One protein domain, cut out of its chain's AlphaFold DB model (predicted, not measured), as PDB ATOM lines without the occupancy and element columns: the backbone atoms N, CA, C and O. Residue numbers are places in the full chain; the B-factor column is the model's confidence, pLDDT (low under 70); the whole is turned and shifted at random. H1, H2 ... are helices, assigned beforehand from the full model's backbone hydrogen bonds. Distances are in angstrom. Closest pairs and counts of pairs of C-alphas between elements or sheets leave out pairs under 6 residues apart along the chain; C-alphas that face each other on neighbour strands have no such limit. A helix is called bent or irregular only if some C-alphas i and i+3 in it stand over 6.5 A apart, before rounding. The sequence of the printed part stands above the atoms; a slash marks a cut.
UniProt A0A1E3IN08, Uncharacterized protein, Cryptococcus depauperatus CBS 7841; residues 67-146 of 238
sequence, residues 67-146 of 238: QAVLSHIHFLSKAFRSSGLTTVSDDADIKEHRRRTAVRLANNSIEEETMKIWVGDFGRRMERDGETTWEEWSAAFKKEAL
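Overview. This is residues 67 to 146 of the 238 residues of an uncharacterized protein of Cryptococcus depauperatus CBS 7841 (UniProt A0A1E3IN08). Four helices make an up-and-down bundle, each running against the one before it: H2, H3 and H4 touch one another as a three-helix core, and H1 packs on H4 and comes close to H2, away from H3. The printed part has 80 residues, with H1, H2, H3 and H4 in chain order and no named strand; its class is all helix. It is compact, with a radius of gyration of the C-alphas of 12.2 A, yet elongated in outline, spanning 37 by 24 by 17 A.

Arrangement. Start at H1, residues 67 to 82, which is close to but not clearly touching H2, residues 92 to 108; their closest C-alphas, Phe 80 and Ala 102, are 6.8 A apart. H1 is apart from H3, residues 113 to 128. With residues 69 to 73 alone H1 touches H4, residues 134 to 145, the hub, at a shallow tilt of 15 degrees, opposite ways; the closest C-alphas, Val 69 and Ala 145, are 6.9 A apart. H2 and H3 form a hairpin at 11 degrees, H2 touching with residues 100 to 107 alone; look at C-alphas 103 and 127, the closest, 5.6 A apart. Residues 99 to 103 of H2 alone touch H4, the same way at 21 degrees, closest at C-alphas 103 and 134, 6.2 A. H3 and H4 form a second hairpin at 27 degrees, closest at C-alphas 126 and 137, 7.1 A. In H1, H2 and H4 every O i to N i+4 pair is within hydrogen-bond range; in H3, 9 of 12 are.

Along the chain. Find C-alpha 67 at (219.407, 221.791, 329.961); from there H1 runs 22.3 A to Ser 82. H2, the longest helix by residues, covers 24.0 A from Ala 92. H3 covers 21.8 A with a kink of 42 degrees near residue 121, and is only just irregular: C-alphas 121 and 124 are 6.7 A apart. H4 covers 15.9 A to C-alpha 145 at (230.156, 223.326, 328.009).

Size, cuts and confidence. The two C-alphas farthest apart, Asp 90 and Glu 113, are 37.8 A apart. The printed part has no cut; the links H2 to H3 and H3 to H4 are tight, H1 to H2 is short, and no link is long. Mean pLDDT of the printed part is 92.4, and no printed residue is under 70.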
ATOM      1  N   GLN A  67     220.562 222.101 330.792       91.69
ATOM      2  CA  GLN A  67     219.407 221.791 329.961       91.69
ATOM      3  C   GLN A  67     219.604 222.304 328.537       91.69
ATOM      4  O   GLN A  67     219.309 221.566 327.592       91.69
ATOM      5  N   ALA A  68     220.117 223.524 328.369       92.75
ATOM      6  CA  ALA A  68     220.361 224.104 327.051       92.75
ATOM      7  C   ALA A  68     221.376 223.275 326.249       92.75
ATOM      8  O   ALA A  68     221.099 222.888 325.111       92.75
ATOM      9  N   VAL A  69     222.513 222.927 326.863       95.12
ATOM     10  CA  VAL A  69     223.575 222.144 326.214       95.12
ATOM     11  C   VAL A  69     223.084 220.742 325.838       95.12
ATOM     12  O   VAL A  69     223.245 220.311 324.694       95.12
ATOM     13  N   LEU A  70     222.443 220.022 326.767       94.31
ATOM     14  CA  LEU A  70     221.957 218.664 326.492       94.31
ATOM     15  C   LEU A  70     220.829 218.653 325.449       94.31
ATOM     16  O   LEU A  70     220.782 217.751 324.607       94.31
ATOM     17  N   SER A  71     219.954 219.664 325.459       92.25
ATOM     18  CA  SER A  71     218.900 219.812 324.450       92.25
ATOM     19  C   SER A  71     219.492 220.061 323.066       92.25
ATOM     20  O   SER A  71     219.093 219.400 322.109       92.25
ATOM     21  N   HIS A  72     220.496 220.934 322.958       94.88
ATOM     22  CA  HIS A  72     221.199 221.192 321.699       94.88
ATOM     23  C   HIS A  72     221.811 219.922 321.100       94.88
ATOM     24  O   HIS A  72     221.520 219.560 319.957       94.88
ATOM     25  N   ILE A  73     222.570 219.170 321.902       95.00
ATOM     26  CA  ILE A  73     223.163 217.890 321.479       95.00
ATOM     27  C   ILE A  73     222.075 216.900 321.054       95.00
ATOM     28  O   ILE A  73     222.242 216.156 320.078       95.00
ATOM     29  N   HIS A  74     220.945 216.872 321.767       92.44
ATOM     30  CA  HIS A  74     219.822 216.028 321.389       92.44
ATOM     31  C   HIS A  74     219.263 216.414 320.013       92.44
ATOM     32  O   HIS A  74     219.054 215.516 319.185       92.44
ATOM     33  N   PHE A  75     219.026 217.701 319.761       91.69
ATOM     34  CA  PHE A  75     218.491 218.171 318.487       91.69
ATOM     35  C   PHE A  75     219.464 217.912 317.333       91.69
ATOM     36  O   PHE A  75     219.029 217.389 316.307       91.69
ATOM     37  N   LEU A  76     220.771 218.126 317.525       93.62
ATOM     38  CA  LEU A  76     221.791 217.744 316.541       93.62
ATOM     39  C   LEU A  76     221.782 216.239 316.267       93.62
ATOM     40  O   LEU A  76     221.685 215.817 315.118       93.62
ATOM     41  N   SER A  77     221.765 215.409 317.314       92.44
ATOM     42  CA  SER A  77     221.689 213.948 317.164       92.44
ATOM     43  C   SER A  77     220.424 213.503 316.426       92.44
ATOM     44  O   SER A  77     220.393 212.447 315.794       92.44
ATOM     45  N   LYS A  78     219.321 214.248 316.555       89.94
ATOM     46  CA  LYS A  78     218.090 213.987 315.803       89.94
ATOM     47  C   LYS A  78     218.280 214.375 314.336       89.94
ATOM     48  O   LYS A  78     218.030 213.530 313.486       89.94
ATOM     49  N   ALA A  79     218.785 215.576 314.063       89.81
ATOM     50  CA  ALA A  79     219.055 216.055 312.709       89.81
ATOM     51  C   ALA A  79     220.016 215.123 311.953       89.81
ATOM     52  O   ALA A  79     219.703 214.689 310.850       89.81
ATOM     53  N   PHE A  80     221.125 214.719 312.578       91.88
ATOM     54  CA  PHE A  80     222.131 213.842 311.966       91.88
ATOM     55  C   PHE A  80     221.634 212.421 311.706       91.88
ATOM     56  O   PHE A  80     222.095 211.764 310.776       91.88
ATOM     57  N   ARG A  81     220.693 211.921 312.514       89.31
ATOM     58  CA  ARG A  81     220.019 210.647 312.221       89.31
ATOM     59  C   ARG A  81     219.048 210.796 311.059       89.31
ATOM     60  O   ARG A  81     219.042 209.951 310.174       89.31
ATOM     61  N   SER A  82     218.266 211.874 311.041       85.81
ATOM     62  CA  SER A  82     217.318 212.159 309.961       85.81
ATOM     63  C   SER A  82     218.004 212.361 308.606       85.81
ATOM     64  O   SER A  82     217.448 211.953 307.595       85.81
ATOM     65  N   SER A  83     219.217 212.918 308.582       85.19
ATOM     66  CA  SER A  83     220.021 213.090 307.366       85.19
ATOM     67  C   SER A  83     220.946 211.908 307.041       85.19
ATOM     68  O   SER A  83     221.710 211.971 306.082       85.19
ATOM     69  N   GLY A  84     220.916 210.832 307.835       86.19
ATOM     70  CA  GLY A  84     221.747 209.644 307.616       86.19
ATOM     71  C   GLY A  84     223.250 209.835 307.867       86.19
ATOM     72  O   GLY A  84     224.038 208.951 307.537       86.19
ATOM     73  N   LEU A  85     223.667 210.948 308.482       88.50
ATOM     74  CA  LEU A  85     225.074 211.243 308.798       88.50
ATOM     75  C   LEU A  85     225.664 210.318 309.870       88.50
ATOM     76  O   LEU A  85     226.876 210.187 309.976       88.50
ATOM     77  N   THR A  86     224.814 209.670 310.664       86.75
ATOM     78  CA  THR A  86     225.219 208.708 311.708       86.75
ATOM     79  C   THR A  86     224.892 207.259 311.337       86.75
ATOM     80  O   THR A  86     225.027 206.358 312.162       86.75
ATOM     81  N   THR A  87     224.457 207.018 310.097       85.94
ATOM     82  CA  THR A  87     224.162 205.671 309.601       85.94
ATOM     83  C   THR A  87     225.456 204.952 309.233       85.94
ATOM     84  O   THR A  87     226.306 205.515 308.537       85.94
ATOM     85  N   VAL A  88     225.575 203.693 309.662       83.62
ATOM     86  CA  VAL A  88     226.701 202.810 309.326       83.62
ATOM     87  C   VAL A  88     226.797 202.632 307.803       83.62
ATOM     88  O   VAL A  88     225.779 202.551 307.115       83.62
ATOM     89  N   SER A  89     228.021 202.625 307.278       82.19
ATOM     90  CA  SER A  89     228.338 202.365 305.870       82.19
ATOM     91  C   SER A  89     229.621 201.548 305.812       82.19
ATOM     92  O   SER A  89     230.554 201.859 306.555       82.19
ATOM     93  N   ASP A  90     229.669 200.554 304.927       87.38
ATOM     94  CA  ASP A  90     230.872 199.743 304.687       87.38
ATOM     95  C   ASP A  90     231.870 200.454 303.760       87.38
ATOM     96  O   ASP A  90     233.054 200.132 303.723       87.38
ATOM     97  N   ASP A  91     231.395 201.469 303.040       92.25
ATOM     98  CA  ASP A  91     232.210 202.355 302.216       92.25
ATOM     99  C   ASP A  91     232.971 203.371 303.087       92.25
ATOM    100  O   ASP A  91     232.366 204.179 303.809       92.25
ATOM    101  N   ALA A  92     234.304 203.316 303.015       88.44
ATOM    102  CA  ALA A  92     235.205 204.151 303.800       88.44
ATOM    103  C   ALA A  92     235.095 205.643 303.451       88.44
ATOM    104  O   ALA A  92     235.099 206.478 304.359       88.44
ATOM    105  N   ASP A  93     234.925 205.982 302.172       89.00
ATOM    106  CA  ASP A  93     234.824 207.366 301.708       89.00
ATOM    107  C   ASP A  93     233.501 207.986 302.157       89.00
ATOM    108  O   ASP A  93     233.467 209.113 302.661       89.00
ATOM    109  N   ILE A  94     232.403 207.228 302.065       87.75
ATOM    110  CA  ILE A  94     231.095 207.649 302.579       87.75
ATOM    111  C   ILE A  94     231.151 207.821 304.099       87.75
ATOM    112  O   ILE A  94     230.624 208.807 304.624       87.75
ATOM    113  N   LYS A  95     231.776 206.882 304.820       88.50
ATOM    114  CA  LYS A  95     231.912 206.946 306.281       88.50
ATOM    115  C   LYS A  95     232.682 208.193 306.707       88.50
ATOM    116  O   LYS A  95     232.204 208.939 307.562       88.50
ATOM    117  N   GLU A  96     233.830 208.442 306.090       90.25
ATOM    118  CA  GLU A  96     234.664 209.607 306.375       90.25
ATOM    119  C   GLU A  96     233.953 210.918 306.001       90.25
ATOM    120  O   GLU A  96     233.911 211.859 306.796       90.25
ATOM    121  N   HIS A  97     233.299 210.976 304.836       88.75
ATOM    122  CA  HIS A  97     232.526 212.146 304.424       88.75
ATOM    123  C   HIS A  97     231.389 212.469 305.406       88.75
ATOM    124  O   HIS A  97     231.205 213.630 305.792       88.75
ATOM    125  N   ARG A  98     230.634 211.451 305.841       90.75
ATOM    126  CA  ARG A  98     229.552 211.602 306.827       90.75
ATOM    127  C   ARG A  98     230.085 212.065 308.178       90.75
ATOM    128  O   ARG A  98     229.542 213.020 308.733       90.75
ATOM    129  N   ARG A  99     231.160 211.441 308.670       93.06
ATOM    130  CA  ARG A  99     231.832 211.796 309.930       93.06
ATOM    131  C   ARG A  99     232.262 213.262 309.922       93.06
ATOM    132  O   ARG A  99     231.814 214.037 310.766       93.06
ATOM    133  N   ARG A 100     233.052 213.660 308.921       92.31
ATOM    134  CA  ARG A 100     233.536 215.037 308.767       92.31
ATOM    135  C   ARG A 100     232.390 216.033 308.659       92.31
ATOM    136  O   ARG A 100     232.417 217.081 309.296       92.31
ATOM    137  N   THR A 101     231.357 215.691 307.890       91.81
ATOM    138  CA  THR A 101     230.171 216.541 307.750       91.81
ATOM    139  C   THR A 101     229.454 216.714 309.085       91.81
ATOM    140  O   THR A 101     229.141 217.845 309.441       91.81
ATOM    141  N   ALA A 102     229.245 215.647 309.859       93.06
ATOM    142  CA  ALA A 102     228.624 215.738 311.181       93.06
ATOM    143  C   ALA A 102     229.418 216.656 312.125       93.06
ATOM    144  O   ALA A 102     228.836 217.561 312.721       93.06
ATOM    145  N   VAL A 103     230.743 216.486 312.205       95.25
ATOM    146  CA  VAL A 103     231.611 217.324 313.054       95.25
ATOM    147  C   VAL A 103     231.598 218.786 312.601       95.25
ATOM    148  O   VAL A 103     231.411 219.686 313.418       95.25
ATOM    149  N   ARG A 104     231.712 219.044 311.294       94.62
ATOM    150  CA  ARG A 104     231.649 220.401 310.732       94.62
ATOM    151  C   ARG A 104     230.324 221.091 311.047       94.62
ATOM    152  O   ARG A 104     230.313 222.245 311.468       94.62
ATOM    153  N   LEU A 105     229.205 220.395 310.845       95.12
ATOM    154  CA  LEU A 105     227.877 220.931 311.140       95.12
ATOM    155  C   LEU A 105     227.693 221.185 312.639       95.12
ATOM    156  O   LEU A 105     227.089 222.186 313.011       95.12
ATOM    157  N   ALA A 106     228.245 220.322 313.492       95.44
ATOM    158  CA  ALA A 106     228.231 220.513 314.934       95.44
ATOM    159  C   ALA A 106     229.031 221.756 315.350       95.44
ATOM    160  O   ALA A 106     228.499 222.605 316.057       95.44
ATOM    161  N   ASN A 107     230.249 221.932 314.833       96.06
ATOM    162  CA  ASN A 107     231.054 223.139 315.054       96.06
ATOM    163  C   ASN A 107     230.315 224.409 314.610       96.06
ATOM    164  O   ASN A 107     230.236 225.380 315.354       96.06
ATOM    165  N   ASN A 108     229.735 224.388 313.408       94.38
ATOM    166  CA  ASN A 108     229.027 225.537 312.837       94.38
ATOM    167  C   ASN A 108     227.677 225.820 313.514       94.38
ATOM    168  O   ASN A 108     227.086 226.870 313.280       94.38
ATOM    169  N   SER A 109     227.176 224.894 314.332       95.12
ATOM    170  CA  SER A 109     225.951 225.092 315.105       95.12
ATOM    171  C   SER A 109     226.153 225.962 316.347       95.12
ATOM    172  O   SER A 109     225.171 226.385 316.952       95.12
ATOM    173  N   ILE A 110     227.400 226.206 316.757       95.81
ATOM    174  CA  ILE A 110     227.732 226.938 317.979       95.81
ATOM    175  C   ILE A 110     227.803 228.438 317.691       95.81
ATOM    176  O   ILE A 110     228.667 228.901 316.945       95.81
ATOM    177  N   GLU A 111     226.901 229.204 318.302       92.75
ATOM    178  CA  GLU A 111     226.850 230.664 318.174       92.75
ATOM    179  C   GLU A 111     227.233 231.404 319.461       92.75
ATOM    180  O   GLU A 111     227.609 232.575 319.384       92.75
ATOM    181  N   GLU A 112     227.189 230.724 320.610       93.38
ATOM    182  CA  GLU A 112     227.647 231.252 321.896       93.38
ATOM    183  C   GLU A 112     229.163 231.523 321.882       93.38
ATOM    184  O   GLU A 112     229.961 230.730 321.377       93.38
ATOM    185  N   GLU A 113     229.549 232.690 322.397       91.06
ATOM    186  CA  GLU A 113     230.867 233.283 322.166       91.06
ATOM    187  C   GLU A 113     232.006 232.520 322.850       91.06
ATOM    188  O   GLU A 113     233.042 232.271 322.234       91.06
ATOM    189  N   THR A 114     231.819 232.082 324.099       90.69
ATOM    190  CA  THR A 114     232.865 231.324 324.802       90.69
ATOM    191  C   THR A 114     233.097 229.957 324.158       90.69
ATOM    192  O   THR A 114     234.237 229.510 324.018       90.69
ATOM    193  N   MET A 115     232.039 229.319 323.663       95.00
ATOM    194  CA  MET A 115     232.112 228.047 322.956       95.00
ATOM    195  C   MET A 115     232.631 228.187 321.528       95.00
ATOM    196  O   MET A 115     233.239 227.244 321.026       95.00
ATOM    197  N   LYS A 116     232.494 229.346 320.876       94.69
ATOM    198  CA  LYS A 116     233.177 229.614 319.598       94.69
ATOM    199  C   LYS A 116     234.695 229.589 319.733       94.69
ATOM    200  O   LYS A 116     235.356 229.056 318.841       94.69
ATOM    201  N   ILE A 117     235.237 230.113 320.835       94.19
ATOM    202  CA  ILE A 117     236.678 230.039 321.123       94.19
ATOM    203  C   ILE A 117     237.098 228.566 321.208       94.19
ATOM    204  O   ILE A 117     237.990 228.136 320.478       94.19
ATOM    205  N   TRP A 118     236.369 227.754 321.983       96.12
ATOM    206  CA  TRP A 118     236.615 226.311 322.059       96.12
ATOM    207  C   TRP A 118     236.484 225.604 320.700       96.12
ATOM    208  O   TRP A 118     237.283 224.724 320.376       96.12
ATOM    209  N   VAL A 119     235.508 225.984 319.866       96.44
ATOM    210  CA  VAL A 119     235.381 225.449 318.500       96.44
ATOM    211  C   VAL A 119     236.617 225.795 317.670       96.44
ATOM    212  O   VAL A 119     237.117 224.924 316.957       96.44
ATOM    213  N   GLY A 120     237.128 227.024 317.761       94.94
ATOM    214  CA  GLY A 120     238.368 227.438 317.101       94.94
ATOM    215  C   GLY A 120     239.567 226.601 317.547       94.94
ATOM    216  O   GLY A 120     240.271 226.034 316.708       94.94
ATOM    217  N   ASP A 121     239.734 226.453 318.859       92.56
ATOM    218  CA  ASP A 121     240.889 225.789 319.459       92.56
ATOM    219  C   ASP A 121     240.847 224.265 319.308       92.56
ATOM    220  O   ASP A 121     241.867 223.639 319.024       92.56
ATOM    221  N   PHE A 122     239.692 223.628 319.490       94.81
ATOM    222  CA  PHE A 122     239.548 222.167 319.539       94.81
ATOM    223  C   PHE A 122     238.625 221.631 318.447       94.81
ATOM    224  O   PHE A 122     239.007 220.706 317.724       94.81
ATOM    225  N   GLY A 123     237.449 222.234 318.268       93.19
ATOM    226  CA  GLY A 123     236.444 221.762 317.308       93.19
ATOM    227  C   GLY A 123     236.972 221.659 315.871       93.19
ATOM    228  O   GLY A 123     236.751 220.654 315.193       93.19
ATOM    229  N   ARG A 124     237.745 222.647 315.404       94.06
ATOM    230  CA  ARG A 124     238.353 222.641 314.057       94.06
ATOM    231  C   ARG A 124     239.480 221.627 313.891       94.06
ATOM    232  O   ARG A 124     239.804 221.271 312.758       94.06
ATOM    233  N   ARG A 125     240.112 221.174 314.977       95.44
ATOM    234  CA  ARG A 125     241.074 220.061 314.924       95.44
ATOM    235  C   ARG A 125     240.337 218.734 314.773       95.44
ATOM    236  O   ARG A 125     240.658 217.991 313.856       95.44
ATOM    237  N   MET A 126     239.283 218.527 315.560       95.56
ATOM    238  CA  MET A 126     238.396 217.359 315.460       95.56
ATOM    239  C   MET A 126     237.742 217.201 314.079       95.56
ATOM    240  O   MET A 126     237.460 216.103 313.618       95.56
ATOM    241  N   GLU A 127     237.493 218.306 313.380       92.69
ATOM    242  CA  GLU A 127     236.987 218.255 312.006       92.69
ATOM    243  C   GLU A 127     238.023 217.695 311.015       92.69
ATOM    244  O   GLU A 127     237.665 217.006 310.059       92.69
ATOM    245  N   ARG A 128     239.309 217.988 311.240       91.62
ATOM    246  CA  ARG A 128     240.411 217.727 310.300       91.62
ATOM    247  C   ARG A 128     241.217 216.468 310.610       91.62
ATOM    248  O   ARG A 128     241.987 216.048 309.756       91.62
ATOM    249  N   ASP A 129     241.055 215.886 311.792       92.06
ATOM    250  CA  ASP A 129     241.869 214.761 312.267       92.06
ATOM    251  C   ASP A 129     241.626 213.429 311.542       92.06
ATOM    252  O   ASP A 129     242.425 212.514 311.680       92.06
ATOM    253  N   GLY A 130     240.552 213.312 310.756       85.88
ATOM    254  CA  GLY A 130     240.213 212.069 310.054       85.88
ATOM    255  C   GLY A 130     239.567 210.994 310.939       85.88
ATOM    256  O   GLY A 130     239.148 209.964 310.421       85.88
ATOM    257  N   GLU A 131     239.432 211.227 312.245       90.88
ATOM    258  CA  GLU A 131     239.124 210.175 313.220       90.88
ATOM    259  C   GLU A 131     237.932 210.519 314.114       90.88
ATOM    260  O   GLU A 131     237.088 209.651 314.343       90.88
ATOM    261  N   THR A 132     237.790 211.779 314.548       93.44
ATOM    262  CA  THR A 132     236.773 212.154 315.541       93.44
ATOM    263  C   THR A 132     235.363 211.834 315.053       93.44
ATOM    264  O   THR A 132     234.876 212.368 314.052       93.44
ATOM    265  N   THR A 133     234.681 210.982 315.799       93.12
ATOM    266  CA  THR A 133     233.280 210.616 315.614       93.12
ATOM    267  C   THR A 133     232.332 211.659 316.208       93.12
ATOM    268  O   THR A 133     232.715 212.525 316.997       93.12
ATOM    269  N   TRP A 134     231.044 211.560 315.862       93.69
ATOM    270  CA  TRP A 134     230.004 212.370 316.502       93.69
ATOM    271  C   TRP A 134     229.973 212.156 318.022       93.69
ATOM    272  O   TRP A 134     229.854 213.115 318.786       93.69
ATOM    273  N   GLU A 135     230.095 210.907 318.468       93.12
ATOM    274  CA  GLU A 135     230.127 210.547 319.881       93.12
ATOM    275  C   GLU A 135     231.275 211.242 320.620       93.12
ATOM    276  O   GLU A 135     231.032 211.850 321.664       93.12
ATOM    277  N   GLU A 136     232.485 211.212 320.062       94.94
ATOM    278  CA  GLU A 136     233.673 211.846 320.646       94.94
ATOM    279  C   GLU A 136     233.557 213.368 320.669       94.94
ATOM    280  O   GLU A 136     233.774 213.977 321.720       94.94
ATOM    281  N   TRP A 137     233.117 213.982 319.565       96.25
ATOM    282  CA  TRP A 137     232.852 215.421 319.525       96.25
ATOM    283  C   TRP A 137     231.826 215.819 320.591       96.25
ATOM    284  O   TRP A 137     232.040 216.761 321.353       96.25
ATOM    285  N   SER A 138     230.726 215.066 320.704       95.88
ATOM    286  CA  SER A 138     229.668 215.357 321.675       95.88
ATOM    287  C   SER A 138     230.152 215.217 323.119       95.88
ATOM    288  O   SER A 138     229.728 215.985 323.981       95.88
ATOM    289  N   ALA A 139     231.042 214.262 323.398       95.50
ATOM    290  CA  ALA A 139     231.632 214.073 324.716       95.50
ATOM    291  C   ALA A 139     232.589 215.219 325.070       95.50
ATOM    292  O   ALA A 139     232.527 215.751 326.179       95.50
ATOM    293  N   ALA A 140     233.426 215.640 324.121       95.94
ATOM    294  CA  ALA A 140     234.340 216.759 324.307       95.94
ATOM    295  C   ALA A 140     233.592 218.084 324.503       95.94
ATOM    296  O   ALA A 140     233.893 218.819 325.442       95.94
ATOM    297  N   PHE A 141     232.558 218.338 323.697       96.12
ATOM    298  CA  PHE A 141     231.710 219.517 323.850       96.12
ATOM    299  C   PHE A 141     231.004 219.535 325.212       96.12
ATOM    300  O   PHE A 141     231.013 220.556 325.887       96.12
ATOM    301  N   LYS A 142     230.454 218.402 325.681       96.12
ATOM    302  CA  LYS A 142     229.876 218.299 327.038       96.12
ATOM    303  C   LYS A 142     230.893 218.613 328.126       96.12
ATOM    304  O   LYS A 142     230.550 219.293 329.084       96.12
ATOM    305  N   LYS A 143     232.114 218.087 328.002       95.12
ATOM    306  CA  LYS A 143     233.177 218.287 328.993       95.12
ATOM    307  C   LYS A 143     233.515 219.769 329.165       95.12
ATOM    308  O   LYS A 143     233.782 220.181 330.288       95.12
ATOM    309  N   GLU A 144     233.482 220.533 328.079       95.69
ATOM    310  CA  GLU A 144     233.733 221.974 328.106       95.69
ATOM    311  C   GLU A 144     232.493 222.778 328.528       95.69
ATOM    312  O   GLU A 144     232.552 223.637 329.406       95.69
ATOM    313  N   ALA A 145     231.349 222.495 327.906       95.50
ATOM    314  CA  ALA A 145     230.156 223.326 328.009       95.50
ATOM    315  C   ALA A 145     229.345 223.088 329.292       95.50
ATOM    316  O   ALA A 145     228.464 223.892 329.598       95.50
ATOM    317  N   LEU A 146     229.577 222.000 330.034       96.12
ATOM    318  CA  LEU A 146     228.798 221.650 331.226       96.12
ATOM    319  C   LEU A 146     229.586 221.859 332.532       96.12
ATOM    320  O   LEU A 146     230.804 221.692 332.560       96.12
TER     321      LEU A 146